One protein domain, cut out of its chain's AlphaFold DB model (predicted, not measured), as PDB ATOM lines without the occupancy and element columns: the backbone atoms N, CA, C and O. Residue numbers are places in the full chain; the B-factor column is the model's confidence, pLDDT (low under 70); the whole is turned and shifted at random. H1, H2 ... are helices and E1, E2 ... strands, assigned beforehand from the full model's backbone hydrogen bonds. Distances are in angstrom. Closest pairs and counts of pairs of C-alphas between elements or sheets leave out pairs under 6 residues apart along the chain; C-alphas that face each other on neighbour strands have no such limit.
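This is residues 106 to 154 and 251 to 256 of the 260 residues of an uncharacterized protein of Lysinibacillus sphaericus OT4b.31 (UniProt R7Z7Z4). A small hairpin of two short strands, E1 and E2, has short helix H2 near E2, while longer helix H1 makes the far end, reached through looping residues 128 to 142. The 55 printed residues hold E1, E2, H1, H2 in that order, with an antiparallel sheet E1 - E2; the class is mixed, but under half of the residues are in named elements. The whole is compact, radius of gyration of the C-alphas 10.3 A, spanning 28 by 21 by 19 A.

E1, residues 115 to 117, starts at C-alpha (10.938, 9.891, -9.077). E2 is residues 125 to 127. H1, residues 143 to 154, measures 16.3 A. H2, residues 251 to 254, ends at C-alpha (6.230, 13.040, -3.368).

In the hairpin, N 116 and O 126 are within hydrogen-bond range, 2.8 A. The closest C-alphas of E2 and H2, Tyr 125 and Leu 254, are 6.0 A apart. H1 and H2 are close but not clearly touching, closest C-alphas Arg 153 and Asp 252, 7.7 A. Every O i to N i+4 pair in H1 is within range; H2 is too short for one.

Residues 155 to 250 are cut out, leaving 10.8 A between C-alphas 154 and 251. The link E2 to H1 is long. No printed residue is under 70 in pLDDT.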
ATOM      1  N   LEU A 106       8.529  16.407 -13.628       92.25
ATOM      2  CA  LEU A 106       9.481  15.610 -14.407       92.25
ATOM      3  C   LEU A 106      10.164  16.410 -15.524       92.25
ATOM      4  O   LEU A 106      11.197  15.988 -16.038       92.25
ATOM      5  N   SER A 107       9.679  17.614 -15.844       91.56
ATOM      6  CA  SER A 107      10.416  18.541 -16.713       91.56
ATOM      7  C   SER A 107      11.723  19.038 -16.079       91.56
ATOM      8  O   SER A 107      12.600  19.532 -16.788       91.56
ATOM      9  N   ASN A 108      11.893  18.886 -14.757       90.19
ATOM     10  CA  ASN A 108      13.148  19.150 -14.064       90.19
ATOM     11  C   ASN A 108      14.034  17.885 -14.059       90.19
ATOM     12  O   ASN A 108      13.733  16.938 -13.326       90.19
ATOM     13  N   PRO A 109      15.189  17.876 -14.756       91.44
ATOM     14  CA  PRO A 109      16.041  16.689 -14.859       91.44
ATOM     15  C   PRO A 109      16.633  16.203 -13.532       91.44
ATOM     16  O   PRO A 109      17.130  15.086 -13.465       91.44
ATOM     17  N   LYS A 110      16.655  17.033 -12.480       88.81
ATOM     18  CA  LYS A 110      17.075  16.588 -11.140       88.81
ATOM     19  C   LYS A 110      15.971  15.792 -10.449       88.81
ATOM     20  O   LYS A 110      16.276  14.837  -9.753       88.81
ATOM     21  N   ILE A 111      14.714  16.183 -10.656       94.12
ATOM     22  CA  ILE A 111      13.546  15.494 -10.100       94.12
ATOM     23  C   ILE A 111      13.322  14.177 -10.847       94.12
ATOM     24  O   ILE A 111      13.199  13.136 -10.214       94.12
ATOM     25  N   ALA A 112      13.382  14.207 -12.180       93.69
ATOM     26  CA  ALA A 112      13.155  13.043 -13.040       93.69
ATOM     27  C   ALA A 112      14.180  11.899 -12.895       93.69
ATOM     28  O   ALA A 112      14.008  10.865 -13.519       93.69
ATOM     29  N   LYS A 113      15.254  12.090 -12.116       94.31
ATOM     30  CA  LYS A 113      16.235  11.042 -11.765       94.31
ATOM     31  C   LYS A 113      15.932  10.329 -10.447       94.31
ATOM     32  O   LYS A 113      16.667   9.428 -10.053       94.31
ATOM     33  N   GLU A 114      14.987  10.855  -9.673       95.88
ATOM     34  CA  GLU A 114      14.684  10.364  -8.327       95.88
ATOM     35  C   GLU A 114      13.254   9.839  -8.213       95.88
ATOM     36  O   GLU A 114      12.968   9.080  -7.288       95.88
ATOM     37  N   ILE A 115      12.355  10.250  -9.111       96.56
ATOM     38  CA  ILE A 115      10.938   9.891  -9.077       96.56
ATOM     39  C   ILE A 115      10.409   9.568 -10.472       96.56
ATOM     40  O   ILE A 115      10.892  10.088 -11.475       96.56
ATOM     41  N   GLU A 116       9.343   8.782 -10.499       95.88
ATOM     42  CA  GLU A 116       8.580   8.411 -11.685       95.88
ATOM     43  C   GLU A 116       7.090   8.728 -11.492       95.88
ATOM     44  O   GLU A 116       6.601   8.860 -10.364       95.88
ATOM     45  N   SER A 117       6.351   8.878 -12.595       95.81
ATOM     46  CA  SER A 117       4.892   9.007 -12.545       95.81
ATOM     47  C   SER A 117       4.257   7.712 -12.040       95.81
ATOM     48  O   SER A 117       4.546   6.637 -12.554       95.81
ATOM     49  N   ASN A 118       3.338   7.829 -11.085       95.06
ATOM     50  CA  ASN A 118       2.558   6.711 -10.565       95.06
ATOM     51  C   ASN A 118       1.120   7.176 -10.308       95.06
ATOM     52  O   ASN A 118       0.881   7.953  -9.385       95.06
ATOM     53  N   SER A 119       0.164   6.700 -11.111       95.00
ATOM     54  CA  SER A 119      -1.253   7.075 -10.991       95.00
ATOM     55  C   SER A 119      -1.898   6.641  -9.677       95.00
ATOM     56  O   SER A 119      -2.882   7.252  -9.271       95.00
ATOM     57  N   ASP A 120      -1.345   5.620  -9.025       94.12
ATOM     58  CA  ASP A 120      -1.882   5.056  -7.786       94.12
ATOM     59  C   ASP A 120      -1.308   5.762  -6.547       94.12
ATOM     60  O   ASP A 120      -1.791   5.581  -5.431       94.12
ATOM     61  N   ALA A 121      -0.270   6.584  -6.727       95.19
ATOM     62  CA  ALA A 121       0.317   7.356  -5.646       95.19
ATOM     63  C   ALA A 121      -0.530   8.587  -5.303       95.19
ATOM     64  O   ALA A 121      -1.058   9.266  -6.183       95.19
ATOM     65  N   VAL A 122      -0.558   8.951  -4.020       92.88
ATOM     66  CA  VAL A 122      -1.395  10.039  -3.472       92.88
ATOM     67  C   VAL A 122      -1.203  11.370  -4.212       92.88
ATOM     68  O   VAL A 122      -2.163  12.110  -4.415       92.88
ATOM     69  N   TYR A 123       0.026  11.674  -4.641       93.31
ATOM     70  CA  TYR A 123       0.348  12.888  -5.403       93.31
ATOM     71  C   TYR A 123       0.765  12.618  -6.857       93.31
ATOM     72  O   TYR A 123       1.275  13.518  -7.520       93.31
ATOM     73  N   GLY A 124       0.536  11.405  -7.368       94.50
ATOM     74  CA  GLY A 124       0.796  11.045  -8.764       94.50
ATOM     75  C   GLY A 124       2.240  10.642  -9.091       94.50
ATOM     76  O   GLY A 124       2.576  10.511 -10.270       94.50
ATOM     77  N   TYR A 125       3.101  10.467  -8.080       96.38
ATOM     78  CA  TYR A 125       4.513  10.104  -8.253       96.38
ATOM     79  C   TYR A 125       4.995   9.129  -7.181       96.38
ATOM     80  O   TYR A 125       4.504   9.127  -6.053       96.38
ATOM     81  N   SER A 126       6.001   8.327  -7.516       96.19
ATOM     82  CA  SER A 126       6.714   7.445  -6.585       96.19
ATOM     83  C   SER A 126       8.227   7.554  -6.792       96.19
ATOM     84  O   SER A 126       8.651   7.994  -7.858       96.19
ATOM     85  N   PRO A 127       9.058   7.221  -5.788       96.56
ATOM     86  CA  PRO A 127      10.497   7.116  -5.972       96.56
ATOM     87  C   PRO A 127      10.842   6.136  -7.085       96.56
ATOM     88  O   PRO A 127      10.303   5.035  -7.126       96.56
ATOM     89  N   GLU A 128      11.805   6.506  -7.921       95.19
ATOM     90  CA  GLU A 128      12.429   5.553  -8.828       95.19
ATOM     91  C   GLU A 128      13.227   4.530  -8.004       95.19
ATOM     92  O   GLU A 128      13.899   4.881  -7.021       95.19
ATOM     93  N   LYS A 129      13.154   3.254  -8.394       91.69
ATOM     94  CA  LYS A 129      13.825   2.156  -7.688       91.69
ATOM     95  C   LYS A 129      15.334   2.395  -7.600       91.69
ATOM     96  O   LYS A 129      15.998   2.651  -8.601       91.69
ATOM     97  N   GLY A 130      15.900   2.255  -6.402       88.56
ATOM     98  CA  GLY A 130      17.325   2.490  -6.149       88.56
ATOM     99  C   GLY A 130      17.720   3.966  -6.026       88.56
ATOM    100  O   GLY A 130      18.879   4.255  -5.707       88.56
ATOM    101  N   SER A 131      16.782   4.903  -6.204       92.12
ATOM    102  CA  SER A 131      17.025   6.314  -5.908       92.12
ATOM    103  C   SER A 131      17.299   6.518  -4.408       92.12
ATOM    104  O   SER A 131      16.934   5.690  -3.564       92.12
ATOM    105  N   PRO A 132      17.913   7.645  -4.007       89.75
ATOM    106  CA  PRO A 132      18.037   7.984  -2.592       89.75
ATOM    107  C   PRO A 132      16.689   8.030  -1.852       89.75
ATOM    108  O   PRO A 132      16.673   7.845  -0.635       89.75
ATOM    109  N   LEU A 133      15.583   8.268  -2.570       91.81
ATOM    110  CA  LEU A 133      14.239   8.392  -2.003       91.81
ATOM    111  C   LEU A 133      13.541   7.038  -1.789       91.81
ATOM    112  O   LEU A 133      12.643   6.941  -0.954       91.81
ATOM    113  N   ASP A 134      13.994   5.979  -2.463       89.94
ATOM    114  CA  ASP A 134      13.495   4.603  -2.295       89.94
ATOM    115  C   ASP A 134      13.757   4.066  -0.868       89.94
ATOM    116  O   ASP A 134      12.983   3.321  -0.273       89.94
ATOM    117  N   LYS A 135      14.823   4.559  -0.227       90.19
ATOM    118  CA  LYS A 135      15.274   4.124   1.107       90.19
ATOM    119  C   LYS A 135      14.352   4.534   2.258       90.19
ATOM    120  O   LYS A 135      14.566   4.089   3.383       90.19
ATOM    121  N   PHE A 136      13.370   5.405   2.017       86.81
ATOM    122  CA  PHE A 136      12.475   5.894   3.069       86.81
ATOM    123  C   PHE A 136      11.392   4.882   3.461       86.81
ATOM    124  O   PHE A 136      10.773   5.065   4.508       86.81
ATOM    125  N   GLY A 137      11.171   3.827   2.664       89.00
ATOM    126  CA  GLY A 137      10.239   2.743   3.001       89.00
ATOM    127  C   GLY A 137       8.784   3.193   3.174       89.00
ATOM    128  O   GLY A 137       8.032   2.554   3.903       89.00
ATOM    129  N   VAL A 138       8.409   4.316   2.557       90.62
ATOM    130  CA  VAL A 138       7.045   4.855   2.564       90.62
ATOM    131  C   VAL A 138       6.275   4.229   1.410       90.62
ATOM    132  O   VAL A 138       6.734   4.276   0.270       90.62
ATOM    133  N   ASP A 139       5.091   3.693   1.691       93.75
ATOM    134  CA  ASP A 139       4.131   3.347   0.646       93.75
ATOM    135  C   ASP A 139       3.432   4.621   0.153       93.75
ATOM    136  O   ASP A 139       2.563   5.180   0.826       93.75
ATOM    137  N   TRP A 140       3.829   5.095  -1.029       92.88
ATOM    138  CA  TRP A 140       3.324   6.336  -1.624       92.88
ATOM    139  C   TRP A 140       1.896   6.227  -2.176       92.88
ATOM    140  O   TRP A 140       1.311   7.250  -2.536       92.88
ATOM    141  N   THR A 141       1.324   5.021  -2.209       93.81
ATOM    142  CA  THR A 141      -0.095   4.773  -2.519       93.81
ATOM    143  C   THR A 141      -0.972   4.807  -1.261       93.81
ATOM    144  O   THR A 141      -2.186   4.983  -1.339       93.81
ATOM    145  N   ASN A 142      -0.361   4.720  -0.073       91.62
ATOM    146  CA  ASN A 142      -1.060   4.740   1.205       91.62
ATOM    147  C   ASN A 142      -1.183   6.167   1.771       91.62
ATOM    148  O   ASN A 142      -0.203   6.792   2.184       91.62
ATOM    149  N   GLN A 143      -2.416   6.663   1.872       87.81
ATOM    150  CA  GLN A 143      -2.704   8.030   2.315       87.81
ATOM    151  C   GLN A 143      -2.198   8.355   3.731       87.81
ATOM    152  O   GLN A 143      -1.691   9.456   3.957       87.81
ATOM    153  N   GLU A 144      -2.287   7.421   4.681       82.19
ATOM    154  CA  GLU A 144      -1.833   7.648   6.060       82.19
ATOM    155  C   GLU A 144      -0.304   7.754   6.137       82.19
ATOM    156  O   GLU A 144       0.239   8.645   6.803       82.19
ATOM    157  N   GLN A 145       0.405   6.889   5.408       89.38
ATOM    158  CA  GLN A 145       1.865   6.929   5.351       89.38
ATOM    159  C   GLN A 145       2.367   8.201   4.662       89.38
ATOM    160  O   GLN A 145       3.268   8.866   5.183       89.38
ATOM    161  N   VAL A 146       1.741   8.601   3.550       83.88
ATOM    162  CA  VAL A 146       2.081   9.845   2.844       83.88
ATOM    163  C   VAL A 146       1.791  11.078   3.703       83.88
ATOM    164  O   VAL A 146       2.604  12.003   3.733       83.88
ATOM    165  N   ALA A 147       0.687  11.099   4.458       83.12
ATOM    166  CA  ALA A 147       0.388  12.192   5.382       83.12
ATOM    167  C   ALA A 147       1.458  12.323   6.484       83.12
ATOM    168  O   ALA A 147       1.926  13.430   6.768       83.12
ATOM    169  N   SER A 148       1.912  11.199   7.049       82.81
ATOM    170  CA  SER A 148       3.013  11.172   8.024       82.81
ATOM    171  C   SER A 148       4.334  11.662   7.419       82.81
ATOM    172  O   SER A 148       5.029  12.494   8.013       82.81
ATOM    173  N   ALA A 149       4.667  11.214   6.203       84.81
ATOM    174  CA  ALA A 149       5.851  11.665   5.474       84.81
ATOM    175  C   ALA A 149       5.801  13.173   5.177       84.81
ATOM    176  O   ALA A 149       6.785  13.883   5.399       84.81
ATOM    177  N   ARG A 150       4.639  13.689   4.760       93.12
ATOM    178  CA  ARG A 150       4.406  15.121   4.533       93.12
ATOM    179  C   ARG A 150       4.591  15.937   5.810       93.12
ATOM    180  O   ARG A 150       5.269  16.960   5.765       93.12
ATOM    181  N   ALA A 151       4.040  15.499   6.944       86.69
ATOM    182  CA  ALA A 151       4.201  16.194   8.224       86.69
ATOM    183  C   ALA A 151       5.682  16.319   8.624       86.69
ATOM    184  O   ALA A 151       6.164  17.426   8.878       86.69
ATOM    185  N   LYS A 152       6.430  15.209   8.562       87.94
ATOM    186  CA  LYS A 152       7.883  15.196   8.805       87.94
ATOM    187  C   LYS A 152       8.632  16.097   7.827       87.94
ATOM    188  O   LYS A 152       9.572  16.794   8.207       87.94
ATOM    189  N   ARG A 153       8.213  16.115   6.557       93.38
ATOM    190  CA  ARG A 153       8.831  16.962   5.536       93.38
ATOM    191  C   ARG A 153       8.598  18.447   5.804       93.38
ATOM    192  O   ARG A 153       9.541  19.219   5.665       93.38
ATOM    193  N   MET A 154       7.406  18.856   6.238       89.12
ATOM    194  CA  MET A 154       7.133  20.250   6.614       89.12
ATOM    195  C   MET A 154       8.005  20.710   7.786       89.12
ATOM    196  O   MET A 154       8.571  21.802   7.737       89.12
ATOM    197  N   MET A 251      11.507  15.012  -3.170       95.44
ATOM    198  CA  MET A 251      10.757  14.709  -1.942       95.44
ATOM    199  C   MET A 251       9.593  15.690  -1.715       95.44
ATOM    200  O   MET A 251       8.554  15.307  -1.175       95.44
ATOM    201  N   ASP A 252       9.731  16.948  -2.145       95.56
ATOM    202  CA  ASP A 252       8.627  17.911  -2.079       95.56
ATOM    203  C   ASP A 252       7.506  17.524  -3.056       95.56
ATOM    204  O   ASP A 252       6.336  17.694  -2.727       95.56
ATOM    205  N   VAL A 253       7.820  16.934  -4.215       95.81
ATOM    206  CA  VAL A 253       6.808  16.399  -5.145       95.81
ATOM    207  C   VAL A 253       6.067  15.225  -4.515       95.81
ATOM    208  O   VAL A 253       4.841  15.254  -4.434       95.81
ATOM    209  N   LEU A 254       6.804  14.239  -3.990       94.75
ATOM    210  CA  LEU A 254       6.230  13.040  -3.368       94.75
ATOM    211  C   LEU A 254       5.329  13.351  -2.166       94.75
ATOM    212  O   LEU A 254       4.422  12.591  -1.845       94.75
ATOM    213  N   THR A 255       5.570  14.477  -1.494       92.19
ATOM    214  CA  THR A 255       4.792  14.913  -0.327       92.19
ATOM    215  C   THR A 255       3.772  16.002  -0.650       92.19
ATOM    216  O   THR A 255       3.112  16.491   0.266       92.19
ATOM    217  N   GLY A 256       3.626  16.397  -1.921       91.81
ATOM    218  CA  GLY A 256       2.694  17.438  -2.372       91.81
ATOM    219  C   GLY A 256       3.048  18.854  -1.894       91.81
ATOM    220  O   GLY A 256       2.166  19.698  -1.734       91.81
TER     221      GLY A 256